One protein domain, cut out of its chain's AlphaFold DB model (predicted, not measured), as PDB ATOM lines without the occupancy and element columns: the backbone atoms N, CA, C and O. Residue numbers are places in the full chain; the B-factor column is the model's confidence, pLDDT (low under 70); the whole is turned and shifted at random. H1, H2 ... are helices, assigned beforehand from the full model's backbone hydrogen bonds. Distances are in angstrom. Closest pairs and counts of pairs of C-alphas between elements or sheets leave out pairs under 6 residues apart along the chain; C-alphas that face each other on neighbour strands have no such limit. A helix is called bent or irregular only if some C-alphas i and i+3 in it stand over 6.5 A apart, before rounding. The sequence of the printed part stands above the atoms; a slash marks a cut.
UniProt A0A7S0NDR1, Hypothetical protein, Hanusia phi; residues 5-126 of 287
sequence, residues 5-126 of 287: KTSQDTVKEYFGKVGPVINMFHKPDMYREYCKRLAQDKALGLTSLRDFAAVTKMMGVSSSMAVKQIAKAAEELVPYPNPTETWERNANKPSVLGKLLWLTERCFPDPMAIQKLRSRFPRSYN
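This is residues 5 to 126 of the 287 residues of the protein "Hypothetical protein" of Hanusia phi (UniProt A0A7S0NDR1). Three helices, H4, H6 and H7, lie side by side with their centres in a triangle, neighbours running opposite ways except H4 and H7, and the long kinked helix H2 crosses H4 and H6 at a steep tilt. H3 folds back from H2 onto one end of H6, while H1 and the short H5 lie toward opposite ends of the longest axis. The printed part has 122 residues with seven named helices, H1 to H7 in chain order, and no named strand; the class is all helix. It is compact, with a radius of gyration of the C-alphas of 15.1 A, yet elongated, spanning 46 by 26 by 25 A.

H1, residues 5 to 17, is close to but not clearly touching H2, residues 20 to 41; their closest C-alphas, of Phe 15 and Asn 23, are 7.1 A apart. H2 has a kink of 59 degrees near residue 27 and is irregular, with C-alphas 25 and 28 7.3 A apart. H2 and H3, residues 46 to 59, form a helical hairpin and only just touch, with 3 pairs of C-alphas within 8 A, the closest Lys 27 and Met 59 at 7.2 A. With residues 28 to 36 alone H2 touches H4, residues 63 to 77, at a steep tilt of 55 degrees; the closest C-alphas, of Arg 32 and Gln 69, are 5.1 A apart. H5, residues 86 to 91, touches no helix. H6, residues 94 to 107, is the hub, touching four helices. It touches H4 at a shallow tilt of 4 degrees, opposite ways, closest at the C-alphas of Ala 74 and Leu 97, 6.1 A. It touches H2 closest at the C-alphas of Ala 39 and Val 96, 5.4 A, and H3 at those of Ala 53 and Cys 107, 6.5 A. H6 and H7, residues 111 to 118, form a helical hairpin, with the C-alphas of Leu 101 and Leu 117 closest at 6.3 A. In H1, H3, H4, H5, H6 and H7 every O i to N i+4 pair is within hydrogen-bond range; in H2 15 of 18 are.

H1 begins at C-alpha 5 (0.852, -43.098, 38.037) and measures 18.1 A, H2 29.1 A, H3 20.0 A, H4 20.8 A and H6 19.7 A. H7 ends at C-alpha 118 (28.850, -35.520, 21.933).

The C-alphas farthest apart, of Gly 19 and Ser 124, are 46.1 A apart. The printed part has no cut and no long link. Mean pLDDT of the printed part is 82.5; residues 5 to 12, 14 to 25, 81 and 86 to 91 are under 70.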
ATOM      1  N   LYS A   5       1.820 -42.002  38.044       56.03
ATOM      2  CA  LYS A   5       0.852 -43.098  38.037       56.03
ATOM      3  C   LYS A   5       0.022 -43.129  36.751       56.03
ATOM      4  O   LYS A   5      -0.061 -44.170  36.116       56.03
ATOM      5  N   THR A   6      -0.470 -41.985  36.291       59.22
ATOM      6  CA  THR A   6      -1.201 -41.821  35.028       59.22
ATOM      7  C   THR A   6      -0.323 -42.206  33.842       59.22
ATOM      8  O   THR A   6      -0.781 -42.868  32.913       59.22
ATOM      9  N   SER A   7       0.961 -41.840  33.880       61.78
ATOM     10  CA  SER A   7       1.927 -42.239  32.851       61.78
ATOM     11  C   SER A   7       2.167 -43.753  32.868       61.78
ATOM     12  O   SER A   7       2.146 -44.387  31.815       61.78
ATOM     13  N   GLN A   8       2.310 -44.362  34.048       61.84
ATOM     14  CA  GLN A   8       2.425 -45.819  34.180       61.84
ATOM     15  C   GLN A   8       1.171 -46.558  33.703       61.84
ATOM     16  O   GLN A   8       1.294 -47.572  33.019       61.84
ATOM     17  N   ASP A   9      -0.014 -46.060  34.039       68.50
ATOM     18  CA  ASP A   9      -1.287 -46.682  33.679       68.50
ATOM     19  C   ASP A   9      -1.559 -46.542  32.180       68.50
ATOM     20  O   ASP A   9      -1.933 -47.521  31.540       68.50
ATOM     21  N   THR A  10      -1.234 -45.390  31.583       65.31
ATOM     22  CA  THR A  10      -1.309 -45.187  30.126       65.31
ATOM     23  C   THR A  10      -0.387 -46.154  29.392       65.31
ATOM     24  O   THR A  10      -0.783 -46.778  28.410       65.31
ATOM     25  N   VAL A  11       0.849 -46.314  29.872       65.75
ATOM     26  CA  VAL A  11       1.822 -47.212  29.246       65.75
ATOM     27  C   VAL A  11       1.397 -48.677  29.416       65.75
ATOM     28  O   VAL A  11       1.439 -49.428  28.444       65.75
ATOM     29  N   LYS A  12       0.907 -49.086  30.594       67.62
ATOM     30  CA  LYS A  12       0.359 -50.436  30.831       67.62
ATOM     31  C   LYS A  12      -0.867 -50.733  29.972       67.62
ATOM     32  O   LYS A  12      -0.931 -51.798  29.366       67.62
ATOM     33  N   GLU A  13      -1.828 -49.816  29.917       70.19
ATOM     34  CA  GLU A  13      -3.044 -49.965  29.117       70.19
ATOM     35  C   GLU A  13      -2.700 -50.055  27.629       70.19
ATOM     36  O   GLU A  13      -3.233 -50.903  26.912       70.19
ATOM     37  N   TYR A  14      -1.754 -49.235  27.171       65.81
ATOM     38  CA  TYR A  14      -1.269 -49.286  25.802       65.81
ATOM     39  C   TYR A  14      -0.583 -50.625  25.509       65.81
ATOM     40  O   TYR A  14      -1.003 -51.322  24.590       65.81
ATOM     41  N   PHE A  15       0.383 -51.064  26.328       61.81
ATOM     42  CA  PHE A  15       1.032 -52.374  26.164       61.81
ATOM     43  C   PHE A  15       0.072 -53.562  26.278       61.81
ATOM     44  O   PHE A  15       0.323 -54.594  25.662       61.81
ATOM     45  N   GLY A  16      -1.028 -53.427  27.021       64.31
ATOM     46  CA  GLY A  16      -2.097 -54.423  27.061       64.31
ATOM     47  C   GLY A  16      -2.909 -54.491  25.763       64.31
ATOM     48  O   GLY A  16      -3.354 -55.570  25.379       64.31
ATOM     49  N   LYS A  17      -3.079 -53.361  25.063       64.06
ATOM     50  CA  LYS A  17      -3.807 -53.271  23.784       64.06
ATOM     51  C   LYS A  17      -2.948 -53.656  22.580       64.06
ATOM     52  O   LYS A  17      -3.472 -54.190  21.603       64.06
ATOM     53  N   VAL A  18      -1.641 -53.396  22.627       58.69
ATOM     54  CA  VAL A  18      -0.722 -53.749  21.542       58.69
ATOM     55  C   VAL A  18      -0.200 -55.171  21.773       58.69
ATOM     56  O   VAL A  18       0.700 -55.383  22.577       58.69
ATOM     57  N   GLY A  19      -0.802 -56.163  21.109       57.97
ATOM     58  CA  GLY A  19      -0.514 -57.585  21.342       57.97
ATOM     59  C   GLY A  19       0.982 -57.980  21.280       57.97
ATOM     60  O   GLY A  19       1.813 -57.230  20.759       57.97
ATOM     61  N   PRO A  20       1.348 -59.192  21.752       60.16
ATOM     62  CA  PRO A  20       2.738 -59.595  22.027       60.16
ATOM     63  C   PRO A  20       3.708 -59.425  20.848       60.16
ATOM     64  O   PRO A  20       4.876 -59.095  21.034       60.16
ATOM     65  N   VAL A  21       3.207 -59.618  19.627       53.62
ATOM     66  CA  VAL A  21       3.980 -59.538  18.382       53.62
ATOM     67  C   VAL A  21       4.375 -58.093  18.069       53.62
ATOM     68  O   VAL A  21       5.537 -57.804  17.807       53.62
ATOM     69  N   ILE A  22       3.435 -57.154  18.173       54.09
ATOM     70  CA  ILE A  22       3.692 -55.736  17.896       54.09
ATOM     71  C   ILE A  22       4.595 -55.142  18.992       54.09
ATOM     72  O   ILE A  22       5.500 -54.364  18.691       54.09
ATOM     73  N   ASN A  23       4.429 -55.586  20.245       59.06
ATOM     74  CA  ASN A  23       5.319 -55.244  21.358       59.06
ATOM     75  C   ASN A  23       6.770 -55.713  21.106       59.06
ATOM     76  O   ASN A  23       7.721 -55.013  21.441       59.06
ATOM     77  N   MET A  24       6.976 -56.857  20.450       59.91
ATOM     78  CA  MET A  24       8.320 -57.370  20.176       59.91
ATOM     79  C   MET A  24       9.024 -56.647  19.011       59.91
ATOM     80  O   MET A  24      10.220 -56.372  19.109       59.91
ATOM     81  N   PHE A  25       8.301 -56.291  17.940       63.88
ATOM     82  CA  PHE A  25       8.895 -55.667  16.747       63.88
ATOM     83  C   PHE A  25       8.993 -54.136  16.813       63.88
ATOM     84  O   PHE A  25       9.978 -53.578  16.333       63.88
ATOM     85  N   HIS A  26       8.035 -53.448  17.443       79.69
ATOM     86  CA  HIS A  26       7.980 -51.977  17.442       79.69
ATOM     87  C   HIS A  26       8.466 -51.323  18.734       79.69
ATOM     88  O   HIS A  26       8.585 -50.103  18.799       79.69
ATOM     89  N   LYS A  27       8.802 -52.099  19.767       84.19
ATOM     90  CA  LYS A  27       9.381 -51.571  21.012       84.19
ATOM     91  C   LYS A  27      10.598 -50.654  20.802       84.19
ATOM     92  O   LYS A  27      10.646 -49.617  21.465       84.19
ATOM     93  N   PRO A  28      11.551 -50.954  19.894       88.56
ATOM     94  CA  PRO A  28      12.649 -50.034  19.599       88.56
ATOM     95  C   PRO A  28      12.173 -48.693  19.021       88.56
ATOM     96  O   PRO A  28      12.703 -47.649  19.395       88.56
ATOM     97  N   ASP A  29      11.167 -48.712  18.144       88.69
ATOM     98  CA  ASP A  29      10.606 -47.506  17.524       88.69
ATOM     99  C   ASP A  29       9.802 -46.681  18.530       88.69
ATOM    100  O   ASP A  29       9.988 -45.473  18.628       88.69
ATOM    101  N   MET A  30       8.988 -47.343  19.351       87.44
ATOM    102  CA  MET A  30       8.232 -46.716  20.435       87.44
ATOM    103  C   MET A  30       9.153 -46.018  21.437       87.44
ATOM    104  O   MET A  30       8.901 -44.880  21.827       87.44
ATOM    105  N   TYR A  31      10.237 -46.685  21.841       91.62
ATOM    106  CA  TYR A  31      11.197 -46.103  22.776       91.62
ATOM    107  C   TYR A  31      11.921 -44.909  22.144       91.62
ATOM    108  O   TYR A  31      12.102 -43.880  22.792       91.62
ATOM    109  N   ARG A  32      12.272 -45.008  20.855       92.44
ATOM    110  CA  ARG A  32      12.857 -43.897  20.097       92.44
ATOM    111  C   ARG A  32      11.919 -42.689  20.065       92.44
ATOM    112  O   ARG A  32      12.357 -41.591  20.397       92.44
ATOM    113  N   GLU A  33      10.644 -42.878  19.731       89.94
ATOM    114  CA  GLU A  33       9.649 -41.796  19.731       89.94
ATOM    115  C   GLU A  33       9.434 -41.193  21.122       89.94
ATOM    116  O   GLU A  33       9.357 -39.971  21.259       89.94
ATOM    117  N   TYR A  34       9.424 -42.019  22.169       91.38
ATOM    118  CA  TYR A  34       9.375 -41.539  23.548       91.38
ATOM    119  C   TYR A  34      10.560 -40.617  23.878       91.38
ATOM    120  O   TYR A  34      10.348 -39.503  24.360       91.38
ATOM    121  N   CYS A  35      11.794 -41.027  23.556       92.31
ATOM    122  CA  CYS A  35      12.986 -40.195  23.748       92.31
ATOM    123  C   CYS A  35      12.864 -38.847  23.029       92.31
ATOM    124  O   CYS A  35      13.179 -37.805  23.608       92.31
ATOM    125  N   LYS A  36      12.388 -38.854  21.777       91.06
ATOM    126  CA  LYS A  36      12.218 -37.629  20.990       91.06
ATOM    127  C   LYS A  36      11.239 -36.664  21.645       91.06
ATOM    128  O   LYS A  36      11.571 -35.495  21.834       91.06
ATOM    129  N   ARG A  37      10.058 -37.160  22.017       89.69
ATOM    130  CA  ARG A  37       9.004 -36.353  22.642       89.69
ATOM    131  C   ARG A  37       9.438 -35.804  23.988       89.69
ATOM    132  O   ARG A  37       9.259 -34.619  24.244       89.69
ATOM    133  N   LEU A  38      10.090 -36.625  24.808       90.00
ATOM    134  CA  LEU A  38      10.619 -36.179  26.093       90.00
ATOM    135  C   LEU A  38      11.632 -35.036  25.925       90.00
ATOM    136  O   LEU A  38      11.569 -34.049  26.656       90.00
ATOM    137  N   ALA A  39      12.533 -35.136  24.942       89.56
ATOM    138  CA  ALA A  39      13.527 -34.100  24.677       89.56
ATOM    139  C   ALA A  39      12.923 -32.822  24.059       89.56
ATOM    140  O   ALA A  39      13.375 -31.714  24.355       89.56
ATOM    141  N   GLN A  40      11.899 -32.936  23.215       88.50
ATOM    142  CA  GLN A  40      11.277 -31.781  22.559       88.50
ATOM    143  C   GLN A  40      10.311 -31.023  23.473       88.50
ATOM    144  O   GLN A  40      10.404 -29.800  23.565       88.50
ATOM    145  N   ASP A  41       9.442 -31.739  24.185       82.62
ATOM    146  CA  ASP A  41       8.230 -31.148  24.759       82.62
ATOM    147  C   ASP A  41       8.367 -30.808  26.253       82.62
ATOM    148  O   ASP A  41       7.599 -29.998  26.774       82.62
ATOM    149  N   LYS A  42       9.330 -31.408  26.970       77.19
ATOM    150  CA  LYS A  42       9.440 -31.290  28.435       77.19
ATOM    151  C   LYS A  42      10.718 -30.567  28.866       77.19
ATOM    152  O   LYS A  42      11.793 -30.751  28.282       77.19
ATOM    153  N   ALA A  43      10.615 -29.763  29.923       84.62
ATOM    154  CA  ALA A  43      11.777 -29.387  30.720       84.62
ATOM    155  C   ALA A  43      12.293 -30.632  31.461       84.62
ATOM    156  O   ALA A  43      11.513 -31.451  31.962       84.62
ATOM    157  N   LEU A  44      13.610 -30.824  31.472       89.19
ATOM    158  CA  LEU A  44      14.203 -31.938  32.200       89.19
ATOM    159  C   LEU A  44      14.397 -31.552  33.663       89.19
ATOM    160  O   LEU A  44      14.732 -30.419  33.976       89.19
ATOM    161  N   GLY A  45      14.161 -32.523  34.534       91.44
ATOM    162  CA  GLY A  45      14.248 -32.391  35.978       91.44
ATOM    163  C   GLY A  45      14.218 -33.775  36.616       91.44
ATOM    164  O   GLY A  45      14.156 -34.788  35.909       91.44
ATOM    165  N   LEU A  46      14.208 -33.829  37.946       90.81
ATOM    166  CA  LEU A  46      14.252 -35.092  38.690       90.81
ATOM    167  C   LEU A  46      13.098 -36.037  38.328       90.81
ATOM    168  O   LEU A  46      13.310 -37.225  38.095       90.81
ATOM    169  N   THR A  47      11.879 -35.509  38.200       89.56
ATOM    170  CA  THR A  47      10.719 -36.309  37.784       89.56
ATOM    171  C   THR A  47      10.904 -36.864  36.374       89.56
ATOM    172  O   THR A  47      10.689 -38.048  36.158       89.56
ATOM    173  N   SER A  48      11.375 -36.052  35.421       90.25
ATOM    174  CA  SER A  48      11.642 -36.512  34.050       90.25
ATOM    175  C   SER A  48      12.700 -37.618  34.007       90.25
ATOM    176  O   SER A  48      12.555 -38.559  33.231       90.25
ATOM    177  N   LEU A  49      13.730 -37.541  34.855       92.00
ATOM    178  CA  LEU A  49      14.761 -38.572  34.977       92.00
ATOM    179  C   LEU A  49      14.191 -39.887  35.531       92.00
ATOM    180  O   LEU A  49      14.404 -40.956  34.954       92.00
ATOM    181  N   ARG A  50      13.407 -39.808  36.613       90.88
ATOM    182  CA  ARG A  50      12.733 -40.967  37.219       90.88
ATOM    183  C   ARG A  50      11.727 -41.606  36.262       90.88
ATOM    184  O   ARG A  50      11.729 -42.827  36.113       90.88
ATOM    185  N   ASP A  51      10.921 -40.797  35.575       88.50
ATOM    186  CA  ASP A  51       9.971 -41.250  34.553       88.50
ATOM    187  C   ASP A  51      10.706 -41.975  33.420       88.50
ATOM    188  O   ASP A  51      10.296 -43.050  32.985       88.50
ATOM    189  N   PHE A  52      11.830 -41.424  32.961       91.19
ATOM    190  CA  PHE A  52      12.645 -42.019  31.907       91.19
ATOM    191  C   PHE A  52      13.215 -43.387  32.302       91.19
ATOM    192  O   PHE A  52      13.062 -44.358  31.551       91.19
ATOM    193  N   ALA A  53      13.778 -43.508  33.506       90.25
ATOM    194  CA  ALA A  53      14.243 -44.785  34.040       90.25
ATOM    195  C   ALA A  53      13.089 -45.794  34.213       90.25
ATOM    196  O   ALA A  53      13.208 -46.962  33.827       90.25
ATOM    197  N   ALA A  54      11.944 -45.345  34.737       87.56
ATOM    198  CA  ALA A  54      10.767 -46.182  34.948       87.56
ATOM    199  C   ALA A  54      10.176 -46.705  33.630       87.56
ATOM    200  O   ALA A  54       9.895 -47.900  33.523       87.56
ATOM    201  N   VAL A  55      10.035 -45.848  32.613       87.06
ATOM    202  CA  VAL A  55       9.551 -46.237  31.279       87.06
ATOM    203  C   VAL A  55      10.526 -47.205  30.619       87.06
ATOM    204  O   VAL A  55      10.090 -48.234  30.112       87.06
ATOM    205  N   THR A  56      11.838 -46.961  30.694       89.44
ATOM    206  CA  THR A  56      12.854 -47.897  30.172       89.44
ATOM    207  C   THR A  56      12.671 -49.297  30.761       89.44
ATOM    208  O   THR A  56      12.620 -50.290  30.026       89.44
ATOM    209  N   LYS A  57      12.510 -49.377  32.090       88.88
ATOM    210  CA  LYS A  57      12.283 -50.636  32.803       88.88
ATOM    211  C   LYS A  57      10.953 -51.279  32.419       88.88
ATOM    212  O   LYS A  57      10.918 -52.479  32.164       88.88
ATOM    213  N   MET A  58       9.876 -50.498  32.341       84.44
ATOM    214  CA  MET A  58       8.539 -50.987  31.990       84.44
ATOM    215  C   MET A  58       8.483 -51.540  30.567       84.44
ATOM    216  O   MET A  58       7.902 -52.596  30.336       84.44
ATOM    217  N   MET A  59       9.137 -50.866  29.623       85.19
ATOM    218  CA  MET A  59       9.270 -51.354  28.256       85.19
ATOM    219  C   MET A  59      10.182 -52.586  28.179       85.19
ATOM    220  O   MET A  59      10.193 -53.260  27.155       85.19
ATOM    221  N   GLY A  60      10.964 -52.897  29.218       87.00
ATOM    222  CA  GLY A  60      11.949 -53.982  29.231       87.00
ATOM    223  C   GLY A  60      13.114 -53.731  28.270       87.00
ATOM    224  O   GLY A  60      13.595 -54.659  27.617       87.00
ATOM    225  N   VAL A  61      13.480 -52.468  28.063       88.81
ATOM    226  CA  VAL A  61      14.559 -52.057  27.157       88.81
ATOM    227  C   VAL A  61      15.907 -52.314  27.842       88.81
ATOM    228  O   VAL A  61      16.117 -51.869  28.966       88.81
ATOM    229  N   SER A  62      16.830 -53.026  27.186       90.69
ATOM    230  CA  SER A  62      18.203 -53.172  27.695       90.69
ATOM    231  C   SER A  62      18.974 -51.857  27.559       90.69
ATOM    232  O   SER A  62      18.717 -51.095  26.626       90.69
ATOM    233  N   SER A  63      19.982 -51.620  28.404       89.94
ATOM    234  CA  SER A  63      20.825 -50.414  28.319       89.94
ATOM    235  C   SER A  63      21.464 -50.241  26.936       89.94
ATOM    236  O   SER A  63      21.460 -49.149  26.375       89.94
ATOM    237  N   SER A  64      21.922 -51.340  26.324       90.06
ATOM    238  CA  SER A  64      22.483 -51.334  24.965       90.06
ATOM    239  C   SER A  64      21.467 -50.915  23.897       90.06
ATOM    240  O   SER A  64      21.800 -50.192  22.956       90.06
ATOM    241  N   MET A  65      20.208 -51.342  24.035       91.50
ATOM    242  CA  MET A  65      19.148 -50.952  23.115       91.50
ATOM    243  C   MET A  65      18.696 -49.513  23.363       91.50
ATOM    244  O   MET A  65      18.521 -48.785  22.388       91.50
ATOM    245  N   ALA A  66      18.588 -49.084  24.625       92.38
ATOM    246  CA  ALA A  66      18.273 -47.706  24.987       92.38
ATOM    247  C   ALA A  66      19.261 -46.734  24.343       92.38
ATOM    248  O   ALA A  66      18.853 -45.870  23.572       92.38
ATOM    249  N   VAL A  67      20.560 -46.945  24.567       92.25
ATOM    250  CA  VAL A  67      21.647 -46.164  23.958       92.25
ATOM    251  C   VAL A  67      21.514 -46.109  22.434       92.25
ATOM    252  O   VAL A  67      21.577 -45.035  21.833       92.25
ATOM    253  N   LYS A  68      21.283 -47.261  21.789       92.56
ATOM    254  CA  LYS A  68      21.136 -47.336  20.331       92.56
ATOM    255  C   LYS A  68      19.945 -46.516  19.834       92.56
ATOM    256  O   LYS A  68      20.062 -45.842  18.814       92.56
ATOM    257  N   GLN A  69      18.809 -46.575  20.526       93.38
ATOM    258  CA  GLN A  69      17.616 -45.821  20.140       93.38
ATOM    259  C   GLN A  69      17.726 -44.331  20.460       93.38
ATOM    260  O   GLN A  69      17.236 -43.532  19.672       93.38
ATOM    261  N   ILE A  70      18.416 -43.936  21.534       93.62
ATOM    262  CA  ILE A  70      18.706 -42.525  21.828       93.62
ATOM    263  C   ILE A  70      19.610 -41.933  20.742       93.62
ATOM    264  O   ILE A  70      19.324 -40.855  20.229       93.62
ATOM    265  N   ALA A  71      20.650 -42.658  20.319       91.12
ATOM    266  CA  ALA A  71      21.507 -42.223  19.216       91.12
ATOM    267  C   ALA A  71      20.727 -42.079  17.896       91.12
ATOM    268  O   ALA A  71      20.941 -41.116  17.165       91.12
ATOM    269  N   LYS A  72      19.785 -42.991  17.615       91.69
ATOM    270  CA  LYS A  72      18.875 -42.866  16.465       91.69
ATOM    271  C   LYS A  72      17.897 -41.695  16.606       91.69
ATOM    272  O   LYS A  72      17.633 -41.000  15.636       91.69
ATOM    273  N   ALA A  73      17.369 -41.445  17.805       91.88
ATOM    274  CA  ALA A  73      16.536 -40.273  18.069       91.88
ATOM    275  C   ALA A  73      17.317 -38.979  17.800       91.88
ATOM    276  O   ALA A  73      16.797 -38.080  17.148       91.88
ATOM    277  N   ALA A  74      18.575 -38.912  18.243       90.94
ATOM    278  CA  ALA A  74      19.469 -37.799  17.950       90.94
ATOM    279  C   ALA A  74      19.734 -37.661  16.443       90.94
ATOM    280  O   ALA A  74      19.660 -36.558  15.923       90.94
ATOM    281  N   GLU A  75      19.973 -38.767  15.731       88.31
ATOM    282  CA  GLU A  75      20.120 -38.795  14.268       88.31
ATOM    283  C   GLU A  75      18.898 -38.233  13.532       88.31
ATOM    284  O   GLU A  75      19.047 -37.479  12.578       88.31
ATOM    285  N   GLU A  76      17.691 -38.574  13.978       88.19
ATOM    286  CA  GLU A  76      16.450 -38.158  13.318       88.19
ATOM    287  C   GLU A  76      16.038 -36.721  13.684       88.19
ATOM    288  O   GLU A  76      15.433 -36.026  12.870       88.19
ATOM    289  N   LEU A  77      16.361 -36.255  14.895       86.00
ATOM    290  CA  LEU A  77      16.048 -34.892  15.346       86.00
ATOM    291  C   LEU A  77      17.121 -33.864  14.995       86.00
ATOM    292  O   LEU A  77      16.815 -32.675  14.922       86.00
ATOM    293  N   VAL A  78      18.362 -34.317  14.836       82.56
ATOM    294  CA  VAL A  78      19.555 -33.508  14.578       82.56
ATOM    295  C   VAL A  78      20.346 -34.183  13.445       82.56
ATOM    296  O   VAL A  78      21.377 -34.822  13.682       82.56
ATOM    297  N   PRO A  79      19.847 -34.087  12.196       75.94
ATOM    298  CA  PRO A  79      20.355 -34.880  11.076       75.94
ATOM    299  C   PRO A  79      21.796 -34.539  10.683       75.94
ATOM    300  O   PRO A  79      22.530 -35.419  10.229       75.94
ATOM    301  N   TYR A  80      22.236 -33.299  10.919       76.94
ATOM    302  CA  TYR A  80      23.545 -32.819  10.486       76.94
ATOM    303  C   TYR A  80      24.373 -32.296  11.658       76.94
ATOM    304  O   TYR A  80      24.046 -31.240  12.200       76.94
ATOM    305  N   PRO A  81      25.479 -32.972  12.024       66.50
ATOM    306  CA  PRO A  81      26.382 -32.461  13.048       66.50
ATOM    307  C   PRO A  81      27.104 -31.196  12.581       66.50
ATOM    308  O   PRO A  81      27.348 -30.310  13.379       66.50
ATOM    309  N   ASN A  82      27.394 -31.063  11.282       72.19
ATOM    310  CA  ASN A  82      28.071 -29.898  10.711       72.19
ATOM    311  C   ASN A  82      27.264 -29.346   9.534       72.19
ATOM    312  O   ASN A  82      27.554 -29.699   8.393       72.19
ATOM    313  N   PRO A  83      26.231 -28.535   9.805       70.38
ATOM    314  CA  PRO A  83      25.406 -27.950   8.758       70.38
ATOM    315  C   PRO A  83      26.218 -26.941   7.938       70.38
ATOM    316  O   PRO A  83      26.819 -26.016   8.491       70.38
ATOM    317  N   THR A  84      26.236 -27.112   6.620       73.31
ATOM    318  CA  THR A  84      26.881 -26.177   5.688       73.31
ATOM    319  C   THR A  84      25.943 -25.033   5.320       73.31
ATOM    320  O   THR A  84      26.367 -23.876   5.236       73.31
ATOM    321  N   GLU A  85      24.648 -25.322   5.209       71.38
ATOM    322  CA  GLU A  85      23.634 -24.366   4.776       71.38
ATOM    323  C   GLU A  85      22.803 -23.821   5.949       71.38
ATOM    324  O   GLU A  85      22.669 -24.439   7.008       71.38
ATOM    325  N   THR A  86      22.238 -22.620   5.795       69.12
ATOM    326  CA  THR A  86      21.492 -21.938   6.871       69.12
ATOM    327  C   THR A  86      20.241 -22.710   7.301       69.12
ATOM    328  O   THR A  86      19.922 -22.746   8.487       69.12
ATOM    329  N   TRP A  87      19.543 -23.378   6.377       69.62
ATOM    330  CA  TRP A  87      18.369 -24.189   6.721       69.62
ATOM    331  C   TRP A  87      18.751 -25.462   7.497       69.62
ATOM    332  O   TRP A  87      18.026 -25.858   8.408       69.62
ATOM    333  N   GLU A  88      19.920 -26.052   7.222       68.31
ATOM    334  CA  GLU A  88      20.458 -27.195   7.973       68.31
ATOM    335  C   GLU A  88      20.843 -26.789   9.403       68.31
ATOM    336  O   GLU A  88      20.658 -27.566  10.341       68.31
ATOM    337  N   ARG A  89      21.326 -25.552   9.602       64.25
ATOM    338  CA  ARG A  89      21.575 -24.999  10.948       64.25
ATOM    339  C   ARG A  89      20.290 -24.923  11.756       64.25
ATOM    340  O   ARG A  89      20.299 -25.282  12.925       64.25
ATOM    341  N   ASN A  90      19.190 -24.530  11.118       59.78
ATOM    342  CA  ASN A  90      17.873 -24.477  11.755       59.78
ATOM    343  C   ASN A  90      17.309 -25.878  12.060       59.78
ATOM    344  O   ASN A  90      16.489 -26.031  12.966       59.78
ATOM    345  N   ALA A  91      17.758 -26.908  11.334       66.75
ATOM    346  CA  ALA A  91      17.449 -28.304  11.635       66.75
ATOM    347  C   ALA A  91      18.313 -28.872  12.777       66.75
ATOM    348  O   ALA A  91      17.895 -29.821  13.443       66.75
ATOM    349  N   ASN A  92      19.494 -28.303  13.040       75.00
ATOM    350  CA  ASN A  92      20.351 -28.721  14.142       75.00
ATOM    351  C   ASN A  92      19.849 -28.117  15.467       75.00
ATOM    352  O   ASN A  92      19.898 -26.908  15.682       75.00
ATOM    353  N   LYS A  93      19.336 -28.971  16.359       84.62
ATOM    354  CA  LYS A  93      18.740 -28.576  17.645       84.62
ATOM    355  C   LYS A  93      19.657 -28.980  18.810       84.62
ATOM    356  O   LYS A  93      19.386 -29.994  19.462       84.62
ATOM    357  N   PRO A  94      20.715 -28.203  19.126       85.94
ATOM    358  CA  PRO A  94      21.671 -28.549  20.180       85.94
ATOM    359  C   PRO A  94      21.023 -28.638  21.566       85.94
ATOM    360  O   PRO A  94      21.468 -29.422  22.396       85.94
ATOM    361  N   SER A  95      19.927 -27.913  21.813       88.75
ATOM    362  CA  SER A  95      19.151 -28.022  23.056       88.75
ATOM    363  C   SER A  95      18.491 -29.396  23.222       88.75
ATOM    364  O   SER A  95      18.531 -29.985  24.300       88.75
ATOM    365  N   VAL A  96      17.916 -29.940  22.147       90.88
ATOM    366  CA  VAL A  96      17.298 -31.274  22.127       90.88
ATOM    367  C   VAL A  96      18.368 -32.353  22.276       90.88
ATOM    368  O   VAL A  96      18.196 -33.281  23.065       90.88
ATOM    369  N   LEU A  97      19.494 -32.206  21.574       92.06
ATOM    370  CA  LEU A  97      20.639 -33.105  21.722       92.06
ATOM    371  C   LEU A  97      21.205 -33.069  23.146       92.06
ATOM    372  O   LEU A  97      21.466 -34.121  23.722       92.06
ATOM    373  N   GLY A  98      21.316 -31.879  23.741       93.88
ATOM    374  CA  GLY A  98      21.748 -31.685  25.124       93.88
ATOM    375  C   GLY A  98      20.860 -32.404  26.128       93.88
ATOM    376  O   GLY A  98      21.382 -33.045  27.029       93.88
ATOM    377  N   LYS A  99      19.540 -32.389  25.931       94.38
ATOM    378  CA  LYS A  99      18.592 -33.140  26.763       94.38
ATOM    379  C   LYS A  99      18.747 -34.659  26.626       94.38
ATOM    380  O   LYS A  99      18.701 -35.374  27.625       94.38
ATOM    381  N   LEU A 100      18.937 -35.164  25.406       94.06
ATOM    382  CA  LEU A 100      19.181 -36.594  25.173       94.06
ATOM    383  C   LEU A 100      20.514 -37.049  25.779       94.06
ATOM    384  O   LEU A 100      20.579 -38.125  26.376       94.06
ATOM    385  N   LEU A 101      21.558 -36.224  25.657       95.38
ATOM    386  CA  LEU A 101      22.852 -36.453  26.292       95.38
ATOM    387  C   LEU A 101      22.708 -36.494  27.818       95.38
ATOM    388  O   LEU A 101      23.117 -37.478  28.424       95.38
ATOM    389  N   TRP A 102      22.024 -35.511  28.406       95.44
ATOM    390  CA  TRP A 102      21.807 -35.405  29.851       95.44
ATOM    391  C   TRP A 102      21.143 -36.649  30.452       95.44
ATOM    392  O   TRP A 102      21.581 -37.161  31.484       95.44
ATOM    393  N   LEU A 103      20.100 -37.162  29.782       93.75
ATOM    394  CA  LEU A 103      19.412 -38.399  30.169       93.75
ATOM    395  C   LEU A 103      20.318 -39.625  30.020       93.75
ATOM    396  O   LEU A 103      20.276 -40.531  30.850       93.75
ATOM    397  N   THR A 104      21.135 -39.661  28.965       93.69
ATOM    398  CA  THR A 104      22.057 -40.773  28.708       93.69
ATOM    399  C   THR A 104      23.145 -40.827  29.771       93.69
ATOM    400  O   THR A 104      23.337 -41.883  30.358       93.69
ATOM    401  N   GLU A 105      23.792 -39.703  30.088       94.00
ATOM    402  CA  GLU A 105      24.857 -39.629  31.098       94.00
ATOM    403  C   GLU A 105      24.398 -40.145  32.475       94.00
ATOM    404  O   GLU A 105      25.172 -40.792  33.175       94.00
ATOM    405  N   ARG A 106      23.128 -39.923  32.842       93.12
ATOM    406  CA  ARG A 106      22.577 -40.295  34.159       93.12
ATOM    407  C   ARG A 106      21.946 -41.680  34.213       93.12
ATOM    408  O   ARG A 106      22.078 -42.374  35.215       93.12
ATOM    409  N   CYS A 107      21.238 -42.093  33.161       92.00
ATOM    410  CA  CYS A 107      20.553 -43.389  33.153       92.00
ATOM    411  C   CYS A 107      21.390 -44.513  32.536       92.00
ATOM    412  O   CYS A 107      21.177 -45.679  32.869       92.00
ATOM    413  N   PHE A 108      22.320 -44.185  31.636       91.56
ATOM    414  CA  PHE A 108      23.124 -45.145  30.879       91.56
ATOM    415  C   PHE A 108      24.566 -44.627  30.706       91.56
ATOM    416  O   PHE A 108      24.930 -44.226  29.597       91.56
ATOM    417  N   PRO A 109      25.395 -44.630  31.772       88.88
ATOM    418  CA  PRO A 109      26.753 -44.083  31.756       88.88
ATOM    419  C   PRO A 109      27.725 -44.971  30.953       88.88
ATOM    420  O   PRO A 109      28.626 -45.604  31.497       88.88
ATOM    421  N   ASP A 110      27.513 -45.050  29.640       89.69
ATOM    422  CA  ASP A 110      28.358 -45.748  28.678       89.69
ATOM    423  C   ASP A 110      29.238 -44.723  27.934       89.69
ATOM    424  O   ASP A 110      28.712 -43.897  27.178       89.69
ATOM    425  N   PRO A 111      30.574 -44.742  28.118       91.38
ATOM    426  CA  PRO A 111      31.461 -43.737  27.530       91.38
ATOM    427  C   PRO A 111      31.381 -43.659  26.000       91.38
ATOM    428  O   PRO A 111      31.475 -42.573  25.427       91.38
ATOM    429  N   MET A 112      31.169 -44.792  25.321       89.06
ATOM    430  CA  MET A 112      31.080 -44.832  23.859       89.06
ATOM    431  C   MET A 112      29.785 -44.184  23.359       89.06
ATOM    432  O   MET A 112      29.803 -43.423  22.389       89.06
ATOM    433  N   ALA A 113      28.664 -44.451  24.028       88.00
ATOM    434  CA  ALA A 113      27.370 -43.831  23.778       88.00
ATOM    435  C   ALA A 113      27.421 -42.315  23.958       88.00
ATOM    436  O   ALA A 113      26.982 -41.567  23.081       88.00
ATOM    437  N   ILE A 114      27.987 -41.882  25.086       92.88
ATOM    438  CA  ILE A 114      28.151 -40.475  25.448       92.88
ATOM    439  C   ILE A 114      29.001 -39.777  24.389       92.88
ATOM    440  O   ILE A 114      28.565 -38.775  23.825       92.88
ATOM    441  N   GLN A 115      30.149 -40.349  24.016       91.56
ATOM    442  CA  GLN A 115      31.007 -39.768  22.983       91.56
ATOM    443  C   GLN A 115      30.321 -39.720  21.613       91.56
ATOM    444  O   GLN A 115      30.456 -38.740  20.871       91.56
ATOM    445  N   LYS A 116      29.526 -40.741  21.271       88.75
ATOM    446  CA  LYS A 116      28.747 -40.746  20.028       88.75
ATOM    447  C   LYS A 116      27.722 -39.609  20.009       88.75
ATOM    448  O   LYS A 116      27.563 -38.972  18.972       88.75
ATOM    449  N   LEU A 117      27.056 -39.318  21.126       91.00
ATOM    450  CA  LEU A 117      26.131 -38.186  21.229       91.00
ATOM    451  C   LEU A 117      26.866 -36.838  21.237       91.00
ATOM    452  O   LEU A 117      26.433 -35.915  20.553       91.00
ATOM    453  N   ARG A 118      28.008 -36.730  21.925       91.75
ATOM    454  CA  ARG A 118      28.850 -35.520  21.933       91.75
ATOM    455  C   ARG A 118      29.354 -35.150  20.541       91.75
ATOM    456  O   ARG A 118      29.249 -34.000  20.135       91.75
ATOM    457  N   SER A 119      29.778 -36.132  19.748       89.00
ATOM    458  CA  SER A 119      30.229 -35.892  18.365       89.00
ATOM    459  C   SER A 119      29.127 -35.408  17.408       89.00
ATOM    460  O   SER A 119      29.422 -35.044  16.268       89.00
ATOM    461  N   ARG A 120      27.859 -35.396  17.847       87.31
ATOM    462  CA  ARG A 120      26.736 -34.849  17.075       87.31
ATOM    463  C   ARG A 120      26.535 -33.350  17.259       87.31
ATOM    464  O   ARG A 120      25.804 -32.755  16.466       87.31
ATOM    465  N   PHE A 121      27.151 -32.747  18.270       88.38
ATOM    466  CA  PHE A 121      27.097 -31.302  18.430       88.38
ATOM    467  C   PHE A 121      27.838 -30.601  17.278       88.38
ATOM    468  O   PHE A 121      28.774 -31.171  16.707       88.38
ATOM    469  N   PRO A 122      27.440 -29.364  16.924       85.62
ATOM    470  CA  PRO A 122      28.195 -28.558  15.972       85.62
ATOM    471  C   PRO A 122      29.651 -28.391  16.400       85.62
ATOM    472  O   PRO A 122      29.916 -28.222  17.583       85.62
ATOM    473  N   ARG A 123      30.592 -28.327  15.446       81.44
ATOM    474  CA  ARG A 123      32.029 -28.076  15.721       81.44
ATOM    475  C   ARG A 123      32.320 -26.853  16.597       81.44
ATOM    476  O   ARG A 123      33.382 -26.791  17.201       81.44
ATOM    477  N   SER A 124      31.414 -25.877  16.647       83.44
ATOM    478  CA  SER A 124      31.533 -24.715  17.534       83.44
ATOM    479  C   SER A 124      31.347 -25.053  19.020       83.44
ATOM    480  O   SER A 124      31.656 -24.220  19.861       83.44
ATOM    481  N   TYR A 125      30.827 -26.238  19.346       88.69
ATOM    482  CA  TYR A 125      30.630 -26.746  20.699       88.69
ATOM    483  C   TYR A 125      31.769 -27.717  21.006       88.69
ATOM    484  O   TYR A 125      31.721 -28.890  20.638       88.69
ATOM    485  N   ASN A 126      32.813 -27.210  21.653       90.06
ATOM    486  CA  ASN A 126      33.843 -28.062  22.235       90.06
ATOM    487  C   ASN A 126      33.309 -28.764  23.500       90.06
ATOM    488  O   ASN A 126      32.212 -28.464  23.981       90.06
TER     489      ASN A 126